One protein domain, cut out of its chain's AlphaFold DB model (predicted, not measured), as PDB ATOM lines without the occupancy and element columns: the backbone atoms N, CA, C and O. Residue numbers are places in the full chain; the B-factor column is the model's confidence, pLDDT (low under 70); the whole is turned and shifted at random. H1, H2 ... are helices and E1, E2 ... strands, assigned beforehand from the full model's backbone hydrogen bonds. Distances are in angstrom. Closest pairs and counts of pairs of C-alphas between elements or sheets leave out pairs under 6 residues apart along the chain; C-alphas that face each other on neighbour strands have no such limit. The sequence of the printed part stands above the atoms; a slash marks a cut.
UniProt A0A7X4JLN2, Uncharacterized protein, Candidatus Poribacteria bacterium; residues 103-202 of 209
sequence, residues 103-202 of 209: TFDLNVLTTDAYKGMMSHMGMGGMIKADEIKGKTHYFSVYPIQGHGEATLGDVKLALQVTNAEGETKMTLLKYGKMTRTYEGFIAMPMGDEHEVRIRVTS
ATOM      1  N   THR A 103     160.113 228.869 233.772       78.62
ATOM      2  CA  THR A 103     161.573 228.949 233.742       78.62
ATOM      3  C   THR A 103     162.065 228.127 232.559       78.62
ATOM      4  O   THR A 103     161.461 227.112 232.221       78.62
ATOM      5  N   PHE A 104     163.146 228.552 231.912       83.94
ATOM      6  CA  PHE A 104     163.740 227.819 230.799       83.94
ATOM      7  C   PHE A 104     165.196 227.497 231.111       83.94
ATOM      8  O   PHE A 104     166.006 228.415 231.251       83.94
ATOM      9  N   ASP A 105     165.528 226.211 231.147       81.00
ATOM     10  CA  ASP A 105     166.920 225.777 231.171       81.00
ATOM     11  C   ASP A 105     167.443 225.781 229.735       81.00
ATOM     12  O   ASP A 105     166.973 225.029 228.875       81.00
ATOM     13  N   LEU A 106     168.388 226.679 229.472       85.06
ATOM     14  CA  LEU A 106     168.997 226.891 228.165       85.06
ATOM     15  C   LEU A 106     170.402 226.293 228.154       85.06
ATOM     16  O   LEU A 106     171.258 226.717 228.928       85.06
ATOM     17  N   ASN A 107     170.667 225.382 227.222       86.19
ATOM     18  CA  ASN A 107     172.016 224.905 226.940       86.19
ATOM     19  C   ASN A 107     172.427 225.278 225.522       86.19
ATOM     20  O   ASN A 107     171.622 225.226 224.590       86.19
ATOM     21  N   VAL A 108     173.708 225.603 225.369       89.56
ATOM     22  CA  VAL A 108     174.316 225.956 224.087       89.56
ATOM     23  C   VAL A 108     175.583 225.141 223.908       89.56
ATOM     24  O   VAL A 108     176.440 225.120 224.787       89.56
ATOM     25  N   LEU A 109     175.710 224.481 222.763       86.94
ATOM     26  CA  LEU A 109     176.908 223.750 222.367       86.94
ATOM     27  C   LEU A 109     177.322 224.192 220.970       86.94
ATOM     28  O   LEU A 109     176.473 224.504 220.135       86.94
ATOM     29  N   THR A 110     178.617 224.147 220.664       93.88
ATOM     30  CA  THR A 110     179.035 224.186 219.259       93.88
ATOM     31  C   THR A 110     178.537 222.923 218.554       93.88
ATOM     32  O   THR A 110     178.381 221.863 219.168       93.88
ATOM     33  N   THR A 111     178.300 223.003 217.247       94.25
ATOM     34  CA  THR A 111     177.872 221.851 216.443       94.25
ATOM     35  C   THR A 111     178.862 220.690 216.565       94.25
ATOM     36  O   THR A 111     178.449 219.532 216.595       94.25
ATOM     37  N   ASP A 112     180.161 220.970 216.673       93.75
ATOM     38  CA  ASP A 112     181.176 219.925 216.809       93.75
ATOM     39  C   ASP A 112     181.192 219.299 218.208       93.75
ATOM     40  O   ASP A 112     181.287 218.075 218.315       93.75
ATOM     41  N   ALA A 113     180.987 220.089 219.269       86.81
ATOM     42  CA  ALA A 113     180.799 219.554 220.618       86.81
ATOM     43  C   ALA A 113     179.546 218.665 220.698       86.81
ATOM     44  O   ALA A 113     179.601 217.564 221.247       86.81
ATOM     45  N   TYR A 114     178.443 219.092 220.073       90.12
ATOM     46  CA  TYR A 114     177.228 218.287 219.959       90.12
ATOM     47  C   TYR A 114     177.486 216.962 219.222       90.12
ATOM     48  O   TYR A 114     177.107 215.900 219.713       90.12
ATOM     49  N   LYS A 115     178.180 216.988 218.072       92.62
ATOM     50  CA  LYS A 115     178.554 215.758 217.348       92.62
ATOM     51  C   LYS A 115     179.396 214.823 218.209       92.62
ATOM     52  O   LYS A 115     179.139 213.622 218.219       92.62
ATOM     53  N   GLY A 116     180.385 215.364 218.923       88.88
ATOM     54  CA  GLY A 116     181.241 214.594 219.826       88.88
ATOM     55  C   GLY A 116     180.434 213.900 220.921       88.88
ATOM     56  O   GLY A 116     180.563 212.690 221.103       88.88
ATOM     57  N   MET A 117     179.536 214.640 221.576       86.81
ATOM     58  CA  MET A 117     178.611 214.109 222.582       86.81
ATOM     59  C   MET A 117     177.747 212.975 222.011       86.81
ATOM     60  O   MET A 117     177.742 211.869 222.545       86.81
ATOM     61  N   MET A 118     177.071 213.212 220.885       87.00
ATOM     62  CA  MET A 118     176.198 212.216 220.255       87.00
ATOM     63  C   MET A 118     176.966 210.971 219.802       87.00
ATOM     64  O   MET A 118     176.480 209.852 219.954       87.00
ATOM     65  N   SER A 119     178.181 211.140 219.272       93.25
ATOM     66  CA  SER A 119     179.052 210.023 218.905       93.25
ATOM     67  C   SER A 119     179.460 209.201 220.125       93.25
ATOM     68  O   SER A 119     179.435 207.975 220.058       93.25
ATOM     69  N   HIS A 120     179.807 209.853 221.238       89.31
ATOM     70  CA  HIS A 120     180.172 209.170 222.480       89.31
ATOM     71  C   HIS A 120     179.006 208.350 223.049       89.31
ATOM     72  O   HIS A 120     179.211 207.261 223.573       89.31
ATOM     73  N   MET A 121     177.775 208.826 222.862       86.50
ATOM     74  CA  MET A 121     176.556 208.101 223.230       86.50
ATOM     75  C   MET A 121     176.158 207.000 222.229       86.50
ATOM     76  O   MET A 121     175.087 206.412 222.364       86.50
ATOM     77  N   GLY A 122     176.959 206.733 221.189       92.81
ATOM     78  CA  GLY A 122     176.627 205.762 220.138       92.81
ATOM     79  C   GLY A 122     175.505 206.212 219.191       92.81
ATOM     80  O   GLY A 122     175.032 205.426 218.374       92.81
ATOM     81  N   MET A 123     175.090 207.479 219.261       89.38
ATOM     82  CA  MET A 123     173.998 208.066 218.473       89.38
ATOM     83  C   MET A 123     174.491 208.966 217.332       89.38
ATOM     84  O   MET A 123     173.693 209.652 216.697       89.38
ATOM     85  N   GLY A 124     175.792 208.967 217.025       88.31
ATOM     86  CA  GLY A 124     176.363 209.810 215.965       88.31
ATOM     87  C   GLY A 124     175.700 209.610 214.594       88.31
ATOM     88  O   GLY A 124     175.509 210.573 213.857       88.31
ATOM     89  N   GLY A 125     175.260 208.384 214.284       90.06
ATOM     90  CA  GLY A 125     174.542 208.067 213.043       90.06
ATOM     91  C   GLY A 125     173.129 208.657 212.941       90.06
ATOM     92  O   GLY A 125     172.540 208.628 211.865       90.06
ATOM     93  N   MET A 126     172.578 209.201 214.031       87.25
ATOM     94  CA  MET A 126     171.272 209.871 214.033       87.25
ATOM     95  C   MET A 126     171.364 211.355 213.658       87.25
ATOM     96  O   MET A 126     170.337 211.996 213.430       87.25
ATOM     97  N   ILE A 127     172.576 211.913 213.578       90.56
ATOM     98  CA  ILE A 127     172.772 213.308 213.194       90.56
ATOM     99  C   ILE A 127     172.572 213.440 211.689       90.56
ATOM    100  O   ILE A 127     173.344 212.924 210.879       90.56
ATOM    101  N   LYS A 128     171.546 214.190 211.307       91.75
ATOM    102  CA  LYS A 128     171.256 214.485 209.909       91.75
ATOM    103  C   LYS A 128     172.133 215.637 209.421       91.75
ATOM    104  O   LYS A 128     172.062 216.750 209.940       91.75
ATOM    105  N   ALA A 129     172.991 215.356 208.441       90.75
ATOM    106  CA  ALA A 129     174.004 216.298 207.961       90.75
ATOM    107  C   ALA A 129     173.404 217.593 207.385       90.75
ATOM    108  O   ALA A 129     173.989 218.664 207.526       90.75
ATOM    109  N   ASP A 130     172.237 217.502 206.754       92.12
ATOM    110  CA  ASP A 130     171.465 218.623 206.226       92.12
ATOM    111  C   ASP A 130     170.884 219.517 207.331       92.12
ATOM    112  O   ASP A 130     170.897 220.738 207.177       92.12
ATOM    113  N   GLU A 131     170.460 218.951 208.467       88.25
ATOM    114  CA  GLU A 131     169.939 219.731 209.604       88.25
ATOM    115  C   GLU A 131     171.017 220.608 210.265       88.25
ATOM    116  O   GLU A 131     170.710 221.674 210.800       88.25
ATOM    117  N   ILE A 132     172.285 220.196 210.183       93.00
ATOM    118  CA  ILE A 132     173.417 220.913 210.787       93.00
ATOM    119  C   ILE A 132     174.261 221.697 209.775       93.00
ATOM    120  O   ILE A 132     175.183 222.417 210.163       93.00
ATOM    121  N   LYS A 133     174.001 221.558 208.471       94.00
ATOM    122  CA  LYS A 133     174.838 222.160 207.427       94.00
ATOM    123  C   LYS A 133     174.842 223.685 207.548       94.00
ATOM    124  O   LYS A 133     173.798 224.331 207.504       94.00
ATOM    125  N   GLY A 134     176.037 224.262 207.691       94.19
ATOM    126  CA  GLY A 134     176.217 225.705 207.886       94.19
ATOM    127  C   GLY A 134     175.716 226.220 209.240       94.19
ATOM    128  O   GLY A 134     175.674 227.428 209.451       94.19
ATOM    129  N   LYS A 135     175.319 225.327 210.155       96.50
ATOM    130  CA  LYS A 135     174.941 225.672 211.521       96.50
ATOM    131  C   LYS A 135     176.127 225.448 212.439       96.50
ATOM    132  O   LYS A 135     176.804 224.424 212.385       96.50
ATOM    133  N   THR A 136     176.360 226.420 213.298       96.69
ATOM    134  CA  THR A 136     177.550 226.478 214.151       96.69
ATOM    135  C   THR A 136     177.262 226.051 215.580       96.69
ATOM    136  O   THR A 136     178.183 225.632 216.272       96.69
ATOM    137  N   HIS A 137     176.008 226.184 216.019       95.88
ATOM    138  CA  HIS A 137     175.616 225.965 217.402       95.88
ATOM    139  C   HIS A 137     174.300 225.196 217.486       95.88
ATOM    140  O   HIS A 137     173.392 225.395 216.672       95.88
ATOM    141  N   TYR A 138     174.227 224.331 218.487       93.69
ATOM    142  CA  TYR A 138     173.051 223.608 218.935       93.69
ATOM    143  C   TYR A 138     172.527 224.260 220.210       93.69
ATOM    144  O   TYR A 138     173.301 224.568 221.117       93.69
ATOM    145  N   PHE A 139     171.215 224.433 220.279       93.06
ATOM    146  CA  PHE A 139     170.509 224.922 221.448       93.06
ATOM    147  C   PHE A 139     169.512 223.875 221.920       93.06
ATOM    148  O   PHE A 139     168.791 223.292 221.105       93.06
ATOM    149  N   SER A 140     169.435 223.699 223.236       89.56
ATOM    150  CA  SER A 140     168.363 222.952 223.879       89.56
ATOM    151  C   SER A 140     167.703 223.811 224.956       89.56
ATOM    152  O   SER A 140     168.373 224.529 225.698       89.56
ATOM    153  N   VAL A 141     166.374 223.795 224.975       90.69
ATOM    154  CA  VAL A 141     165.531 224.617 225.842       90.69
ATOM    155  C   VAL A 141     164.537 223.711 226.545       90.69
ATOM    156  O   VAL A 141     163.648 223.142 225.903       90.69
ATOM    157  N   TYR A 142     164.680 223.582 227.858       87.12
ATOM    158  CA  TYR A 142     163.798 222.771 228.684       87.12
ATOM    159  C   TYR A 142     162.885 223.677 229.524       87.12
ATOM    160  O   TYR A 142     163.374 224.385 230.407       87.12
ATOM    161  N   PRO A 143     161.574 223.729 229.231       87.06
ATOM    162  CA  PRO A 143     160.644 224.565 229.973       87.06
ATOM    163  C   PRO A 143     160.207 223.878 231.279       87.06
ATOM    164  O   PRO A 143     159.812 222.711 231.299       87.06
ATOM    165  N   ILE A 144     160.234 224.631 232.373       82.19
ATOM    166  CA  ILE A 144     159.917 224.185 233.731       82.19
ATOM    167  C   ILE A 144     158.762 225.023 234.270       82.19
ATOM    168  O   ILE A 144     158.788 226.252 234.192       82.19
ATOM    169  N   GLN A 145     157.766 224.360 234.859       81.00
ATOM    170  CA  GLN A 145     156.661 225.000 235.567       81.00
ATOM    171  C   GLN A 145     156.641 224.519 237.022       81.00
ATOM    172  O   GLN A 145     156.376 223.350 237.310       81.00
ATOM    173  N   GLY A 146     156.925 225.421 237.964       75.38
ATOM    174  CA  GLY A 146     157.070 225.055 239.376       75.38
ATOM    175  C   GLY A 146     158.253 224.105 239.594       75.38
ATOM    176  O   GLY A 146     159.390 224.467 239.312       75.38
ATOM    177  N   HIS A 147     157.989 222.893 240.093       65.19
ATOM    178  CA  HIS A 147     159.008 221.858 240.331       65.19
ATOM    179  C   HIS A 147     159.016 220.743 239.267       65.19
ATOM    180  O   HIS A 147     159.635 219.703 239.485       65.19
ATOM    181  N   GLY A 148     158.307 220.919 238.144       67.25
ATOM    182  CA  GLY A 148     158.126 219.878 237.130       67.25
ATOM    183  C   GLY A 148     158.230 220.372 235.687       67.25
ATOM    184  O   GLY A 148     158.376 221.563 235.419       67.25
ATOM    185  N   GLU A 149     158.155 219.420 234.755       73.25
ATOM    186  CA  GLU A 149     158.111 219.656 233.307       73.25
ATOM    187  C   GLU A 149     156.910 220.530 232.924       73.25
ATOM    188  O   GLU A 149     155.784 220.277 233.357       73.25
ATOM    189  N   ALA A 150     157.134 221.538 232.080       77.31
ATOM    190  CA  ALA A 150     156.056 222.341 231.521       77.31
ATOM    191  C   ALA A 150     155.549 221.757 230.195       77.31
ATOM    192  O   ALA A 150     156.324 221.520 229.270       77.31
ATOM    193  N   THR A 151     154.229 221.616 230.051       71.19
ATOM    194  CA  THR A 151     153.604 221.310 228.754       71.19
ATOM    195  C   THR A 151     153.151 222.611 228.098       71.19
ATOM    196  O   THR A 151     152.255 223.278 228.607       71.19
ATOM    197  N   LEU A 152     153.744 222.971 226.956       77.50
ATOM    198  CA  LEU A 152     153.418 224.216 226.241       77.50
ATOM    199  C   LEU A 152     152.223 224.083 225.272       77.50
ATOM    200  O   LEU A 152     151.906 225.023 224.549       77.50
ATOM    201  N   GLY A 153     151.544 222.931 225.248       77.44
ATOM    202  CA  GLY A 153     150.433 222.663 224.331       77.44
ATOM    203  C   GLY A 153     150.867 222.751 222.862       77.44
ATOM    204  O   GLY A 153     151.928 222.247 222.498       77.44
ATOM    205  N   ASP A 154     150.065 223.423 222.034       76.50
ATOM    206  CA  ASP A 154     150.341 223.617 220.597       76.50
ATOM    207  C   ASP A 154     151.307 224.775 220.300       76.50
ATOM    208  O   ASP A 154     151.598 225.095 219.142       76.50
ATOM    209  N   VAL A 155     151.810 225.431 221.345       77.50
ATOM    210  CA  VAL A 155     152.712 226.567 221.219       77.50
ATOM    211  C   VAL A 155     154.098 226.082 220.810       77.50
ATOM    212  O   VAL A 155     154.636 225.102 221.331       77.50
ATOM    213  N   LYS A 156     154.708 226.798 219.863       86.38
ATOM    214  CA  LYS A 156     156.060 226.501 219.390       86.38
ATOM    215  C   LYS A 156     157.050 227.490 219.981       86.38
ATOM    216  O   LYS A 156     156.726 228.664 220.168       86.38
ATOM    217  N   LEU A 157     158.274 227.033 220.214       90.50
ATOM    218  CA  LEU A 157     159.374 227.898 220.620       90.50
ATOM    219  C   LEU A 157     160.280 228.195 219.432       90.50
ATOM    220  O   LEU A 157     160.566 227.321 218.618       90.50
ATOM    221  N   ALA A 158     160.763 229.425 219.361       93.12
ATOM    222  CA  ALA A 158     161.841 229.827 218.481       93.12
ATOM    223  C   ALA A 158     162.962 230.450 219.309       93.12
ATOM    224  O   ALA A 158     162.728 231.071 220.343       93.12
ATOM    225  N   LEU A 159     164.187 230.298 218.834       94.56
ATOM    226  CA  LEU A 159     165.336 230.994 219.376       94.56
ATOM    227  C   LEU A 159     165.633 232.200 218.494       94.56
ATOM    228  O   LEU A 159     165.684 232.070 217.270       94.56
ATOM    229  N   GLN A 160     165.867 233.347 219.117       95.69
ATOM    230  CA  GLN A 160     166.431 234.520 218.474       95.69
ATOM    231  C   GLN A 160     167.770 234.841 219.132       95.69
ATOM    232  O   GLN A 160     167.825 235.047 220.339       95.69
ATOM    233  N   VAL A 161     168.825 234.928 218.329       95.38
ATOM    234  CA  VAL A 161     170.156 235.342 218.775       95.38
ATOM    235  C   VAL A 161     170.515 236.643 218.079       95.38
ATOM    236  O   VAL A 161     170.347 236.753 216.866       95.38
ATOM    237  N   THR A 162     170.953 237.636 218.846       95.00
ATOM    238  CA  THR A 162     171.341 238.965 218.355       95.00
ATOM    239  C   THR A 162     172.755 239.277 218.832       95.00
ATOM    240  O   THR A 162     173.022 239.107 220.016       95.00
ATOM    241  N   ASN A 163     173.663 239.679 217.943       95.62
ATOM    242  CA  ASN A 163     175.002 240.131 218.346       95.62
ATOM    243  C   ASN A 163     175.009 241.621 218.741       95.62
ATOM    244  O   ASN A 163     173.987 242.306 218.636       95.62
ATOM    245  N   ALA A 164     176.164 242.123 219.183       92.88
ATOM    246  CA  ALA A 164     176.350 243.518 219.585       92.88
ATOM    247  C   ALA A 164     176.074 244.524 218.448       92.88
ATOM    248  O   ALA A 164     175.627 245.642 218.704       92.88
ATOM    249  N   GLU A 165     176.280 244.126 217.191       93.62
ATOM    250  CA  GLU A 165     175.998 244.939 216.004       93.62
ATOM    251  C   GLU A 165     174.515 244.925 215.586       93.62
ATOM    252  O   GLU A 165     174.129 245.606 214.634       93.62
ATOM    253  N   GLY A 166     173.665 244.159 216.277       92.44
ATOM    254  CA  GLY A 166     172.236 244.033 215.983       92.44
ATOM    255  C   GLY A 166     171.889 243.009 214.895       92.44
ATOM    256  O   GLY A 166     170.710 242.853 214.557       92.44
ATOM    257  N   GLU A 167     172.864 242.266 214.358       95.75
ATOM    258  CA  GLU A 167     172.601 241.139 213.464       95.75
ATOM    259  C   GLU A 167     171.805 240.073 214.215       95.75
ATOM    260  O   GLU A 167     172.251 239.499 215.209       95.75
ATOM    261  N   THR A 168     170.610 239.783 213.703       96.19
ATOM    262  CA  THR A 168     169.703 238.816 214.306       96.19
ATOM    263  C   THR A 168     169.592 237.562 213.450       96.19
ATOM    264  O   THR A 168     169.300 237.622 212.253       96.19
ATOM    265  N   LYS A 169     169.742 236.399 214.085       96.81
ATOM    266  CA  LYS A 169     169.410 235.093 213.512       96.81
ATOM    267  C   LYS A 169     168.296 234.457 214.325       96.81
ATOM    268  O   LYS A 169     168.270 234.563 215.549       96.81
ATOM    269  N   MET A 170     167.384 233.772 213.643       95.44
ATOM    270  CA  MET A 170     166.303 233.041 214.294       95.44
ATOM    271  C   MET A 170     166.200 231.619 213.769       95.44
ATOM    272  O   MET A 170     166.491 231.352 212.601       95.44
ATOM    273  N   THR A 171     165.758 230.711 214.630       94.81
ATOM    274  CA  THR A 171     165.438 229.334 214.252       94.81
ATOM    275  C   THR A 171     164.254 228.829 215.065       94.81
ATOM    276  O   THR A 171     164.117 229.156 216.243       94.81
ATOM    277  N   LEU A 172     163.381 228.046 214.436       93.69
ATOM    278  CA  LEU A 172     162.296 227.366 215.138       93.69
ATOM    279  C   LEU A 172     162.867 226.134 215.845       93.69
ATOM    280  O   LEU A 172     163.608 225.363 215.236       93.69
ATOM    281  N   LEU A 173     162.501 225.935 217.107       93.25
ATOM    282  CA  LEU A 173     162.905 224.765 217.871       93.25
ATOM    283  C   LEU A 173     161.919 223.616 217.638       93.25
ATOM    284  O   LEU A 173     160.699 223.802 217.612       93.25
ATOM    285  N   LYS A 174     162.454 222.409 217.477       92.38
ATOM    286  CA  LYS A 174     161.689 221.167 217.359       92.38
ATOM    287  C   LYS A 174     161.562 220.535 218.740       92.38
ATOM    288  O   LYS A 174     162.556 220.393 219.439       92.38
ATOM    289  N   TYR A 175     160.355 220.125 219.120       90.44
ATOM    290  CA  TYR A 175     160.159 219.396 220.371       90.44
ATOM    291  C   TYR A 175     160.591 217.931 220.227       90.44
ATOM    292  O   TYR A 175     160.010 217.176 219.439       90.44
ATOM    293  N   GLY A 176     161.602 217.525 220.988       87.25
ATOM    294  CA  GLY A 176     162.046 216.144 221.102       87.25
ATOM    295  C   GLY A 176     161.203 215.393 222.129       87.25
ATOM    296  O   GLY A 176     161.340 215.603 223.327       87.25
ATOM    297  N   LYS A 177     160.342 214.467 221.688       84.31
ATOM    298  CA  LYS A 177     159.470 213.697 222.606       84.31
ATOM    299  C   LYS A 177     160.245 212.845 223.618       84.31
ATOM    300  O   LYS A 177     159.764 212.624 224.721       84.31
ATOM    301  N   MET A 178     161.416 212.340 223.223       80.25
ATOM    302  CA  MET A 178     162.258 211.488 224.069       80.25
ATOM    303  C   MET A 178     163.021 212.304 225.117       80.25
ATOM    304  O   MET A 178     163.095 211.901 226.271       80.25
ATOM    305  N   THR A 179     163.563 213.451 224.711       79.62
ATOM    306  CA  THR A 179     164.356 214.374 225.539       79.62
ATOM    307  C   THR A 179     163.493 215.372 226.305       79.62
ATOM    308  O   THR A 179     164.004 216.074 227.174       79.62
ATOM    309  N   ARG A 180     162.198 215.463 225.971       85.56
ATOM    310  CA  ARG A 180     161.228 216.422 226.526       85.56
ATOM    311  C   ARG A 180     161.710 217.869 226.438       85.56
ATOM    312  O   ARG A 180     161.426 218.698 227.290       85.56
ATOM    313  N   THR A 181     162.471 218.162 225.390       86.19
ATOM    314  CA  THR A 181     163.231 219.403 225.244       86.19
ATOM    315  C   THR A 181     162.987 219.998 223.863       86.19
ATOM    316  O   THR A 181     162.748 219.276 222.894       86.19
ATOM    317  N   TYR A 182     163.024 221.324 223.760       92.38
ATOM    318  CA  TYR A 182     162.968 222.034 222.487       92.38
ATOM    319  C   TYR A 182     164.383 222.243 221.958       92.38
ATOM    320  O   TYR A 182     165.218 222.840 222.627       92.38
ATOM    321  N   GLU A 183     164.650 221.757 220.752       92.88
ATOM    322  CA  GLU A 183     166.001 221.636 220.213       92.88
ATOM    323  C   GLU A 183     166.122 222.318 218.853       92.88
ATOM    324  O   GLU A 183     165.197 222.279 218.035       92.88
ATOM    325  N   GLY A 184     167.275 222.909 218.561       94.56
ATOM    326  CA  GLY A 184     167.498 223.493 217.247       94.56
ATOM    327  C   GLY A 184     168.939 223.877 216.983       94.56
ATOM    328  O   GLY A 184     169.730 224.098 217.895       94.56
ATOM    329  N   PHE A 185     169.261 223.986 215.698       96.25
ATOM    330  CA  PHE A 185     170.560 224.449 215.233       96.25
ATOM    331  C   PHE A 185     170.456 225.847 214.634       96.25
ATOM    332  O   PHE A 185     169.507 226.170 213.908       96.25
ATOM    333  N   ILE A 186     171.472 226.667 214.890       95.75
ATOM    334  CA  ILE A 186     171.573 228.024 214.363       95.75
ATOM    335  C   ILE A 186     172.984 228.304 213.835       95.75
ATOM    336  O   ILE A 186     173.993 227.793 214.333       95.75
ATOM    337  N   ALA A 187     173.051 229.099 212.771       96.69
ATOM    338  CA  ALA A 187     174.282 229.777 212.394       96.69
ATOM    339  C   ALA A 187     174.374 231.007 213.300       96.69
ATOM    340  O   ALA A 187     173.526 231.889 213.171       96.69
ATOM    341  N   MET A 188     175.302 231.018 214.255       93.94
ATOM    342  CA  MET A 188     175.439 232.145 215.173       93.94
ATOM    343  C   MET A 188     175.844 233.390 214.382       93.94
ATOM    344  O   MET A 188     176.678 233.273 213.478       93.94
ATOM    345  N   PRO A 189     175.255 234.558 214.686       94.94
ATOM    346  CA  PRO A 189     175.767 235.816 214.161       94.94
ATOM    347  C   PRO A 189     177.209 236.026 214.644       94.94
ATOM    348  O   PRO A 189     177.609 235.488 215.680       94.94
ATOM    349  N   MET A 190     178.007 236.765 213.874       92.75
ATOM    350  CA  MET A 190     179.418 236.996 214.214       92.75
ATOM    351  C   MET A 190     179.557 237.819 215.503       92.75
ATOM    352  O   MET A 190     178.624 238.519 215.885       92.75
ATOM    353  N   GLY A 191     180.717 237.740 216.157       91.38
ATOM    354  CA  GLY A 191     181.002 238.438 217.415       91.38
ATOM    355  C   GLY A 191     181.091 237.490 218.610       91.38
ATOM    356  O   GLY A 191     180.779 236.306 218.487       91.38
ATOM    357  N   ASP A 192     181.540 238.023 219.744       87.81
ATOM    358  CA  ASP A 192     181.802 237.250 220.969       87.81
ATOM    359  C   ASP A 192     180.686 237.388 222.018       87.81
ATOM    360  O   ASP A 192     180.548 236.538 222.896       87.81
ATOM    361  N   GLU A 193     179.873 238.444 221.918       88.00
ATOM    362  CA  GLU A 193     178.729 238.684 222.794       88.00
ATOM    363  C   GLU A 193     177.416 238.535 222.028       88.00
ATOM    364  O   GLU A 193     177.213 239.117 220.955       88.00
ATOM    365  N   HIS A 194     176.490 237.779 222.617       90.12
ATOM    366  CA  HIS A 194     175.185 237.516 222.031       90.12
ATOM    367  C   HIS A 194     174.078 237.626 223.066       90.12
ATOM    368  O   HIS A 194     174.129 237.017 224.133       90.12
ATOM    369  N   GLU A 195     173.015 238.327 222.700       91.50
ATOM    370  CA  GLU A 195     171.752 238.281 223.414       91.50
ATOM    371  C   GLU A 195     170.886 237.145 222.859       91.50
ATOM    372  O   GLU A 195     170.580 237.096 221.661       91.50
ATOM    373  N   VAL A 196     170.456 236.240 223.740       89.25
ATOM    374  CA  VAL A 196     169.602 235.101 223.391       89.25
ATOM    375  C   VAL A 196     168.198 235.320 223.943       89.25
ATOM    376  O   VAL A 196     168.005 235.505 225.140       89.25
ATOM    377  N   ARG A 197     167.196 235.257 223.065       91.06
ATOM    378  CA  ARG A 197     165.778 235.356 223.419       91.06
ATOM    379  C   ARG A 197     165.049 234.081 223.023       91.06
ATOM    380  O   ARG A 197     165.096 233.663 221.864       91.06
ATOM    381  N   ILE A 198     164.309 233.514 223.967       89.12
ATOM    382  CA  ILE A 198     163.338 232.457 223.686       89.12
ATOM    383  C   ILE A 198     162.029 233.143 223.308       89.12
ATOM    384  O   ILE A 198     161.451 233.908 224.078       89.12
ATOM    385  N   ARG A 199     161.592 232.910 222.076       88.44
ATOM    386  CA  ARG A 199     160.364 233.456 221.515       88.44
ATOM    387  C   ARG A 199     159.293 232.387 221.555       88.44
ATOM    388  O   ARG A 199     159.480 231.274 221.073       88.44
ATOM    389  N   VAL A 200     158.148 232.768 222.085       85.62
ATOM    390  CA  VAL A 200     156.948 231.954 222.057       85.62
ATOM    391  C   VAL A 200     156.178 232.315 220.790       85.62
ATOM    392  O   VAL A 200     155.940 233.491 220.527       85.62
ATOM    393  N   THR A 201     155.832 231.319 219.978       81.75
ATOM    394  CA  THR A 201     155.192 231.522 218.672       81.75
ATOM    395  C   THR A 201     153.845 230.814 218.617       81.75
ATOM    396  O   THR A 201     153.703 229.688 219.105       81.75
ATOM    397  N   SER A 202     152.850 231.487 218.032       74.12
ATOM    398  CA  SER A 202     151.528 230.904 217.810       74.12
ATOM    399  C   SER A 202     151.627 229.695 216.872       74.12
ATOM    400  O   SER A 202     152.554 229.600 216.054       74.12
TER     401      SER A 202
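AT A GLANCE: This is residues 103 to 202 of the 209 residues of an uncharacterized protein of Candidatus Poribacteria bacterium (UniProt A0A7X4JLN2). Look first for two antiparallel sheets partly face to face as a sandwich, their strands crossed: a strongly twisted sheet of four strands, E1, E2, E6 and E5, and a sheet of three, E4, E3 and E7. On the four-stranded sheet helix H1 stands up beyond the end of E1, while the short H2 only grazes that sheet. You have 100 residues printed, with seven named strands and two named helices in the order E1 H1 H2 E2 E3 E4 E5 E6 E7, class mixed. The sheet orders are E1 - E2 - E6 - E5 and E4 - E3 - E7. The whole is compact, with a radius of gyration of the C-alphas of 14.0 A and spans of 39 by 34 by 22 A.

IN THESE COORDINATES: Find C-alpha 103 at (161.573, 228.949, 233.742); from there E1, residues 103 to 110, runs 23.2 A. H1, residues 111 to 120, follows over 14.2 A, then H2, residues 129 to 132. At C-alpha 137, (175.616, 225.965, 217.402), begins E2, residues 137 to 145, 26.3 A long. Next come E3, residues 156 to 163, 23.4 A; E4, residues 168 to 172; E5, residues 174 to 176; and E6, residues 181 to 186, 16.2 A. E7, residues 194 to 201, runs 21.1 A to C-alpha 201 at (155.192, 231.522, 218.672).

HOW THE PARTS SIT: Start at E1, an edge strand antiparallel to E2: N 105 and O 142 are 2.9 A apart, within hydrogen-bond range. H1 is on this sheet over E1, at a height over the sheet of 8.8 A, two layers of helix and sheet. In H1 every O i to N i+4 pair is within hydrogen-bond range; H2 is too short for such a pair. H1 and H2 are close but not clearly touching, the closest C-alphas being those of Thr 111 and Ile 132, 7.3 A. E2 pairs with E6 through N 139 and O 184, 2.8 A. The hairpin E3 and E4 has N 161 and O 169 at 2.9 A, and E3 pairs with E7 through N 158 and O 199, 2.8 A. E4 runs on into E5 at 47 degrees, and the hairpin E5 and E6 has N 174 and O 183 at 2.8 A. Between the sheets, whose strands stand at 51 degrees, the closest C-alphas of E4 and E6 are those of Thr 171 and Ile 186, 6.3 A. E1 and E7 are apart.

THE WHOLE: The C-alphas farthest apart are those of Gly 122 and Glu 165, 39.4 A. The printed part has no cut, and no link is long. Its mean pLDDT is 88.6; look for low confidence, under 70, at residues 147 to 148.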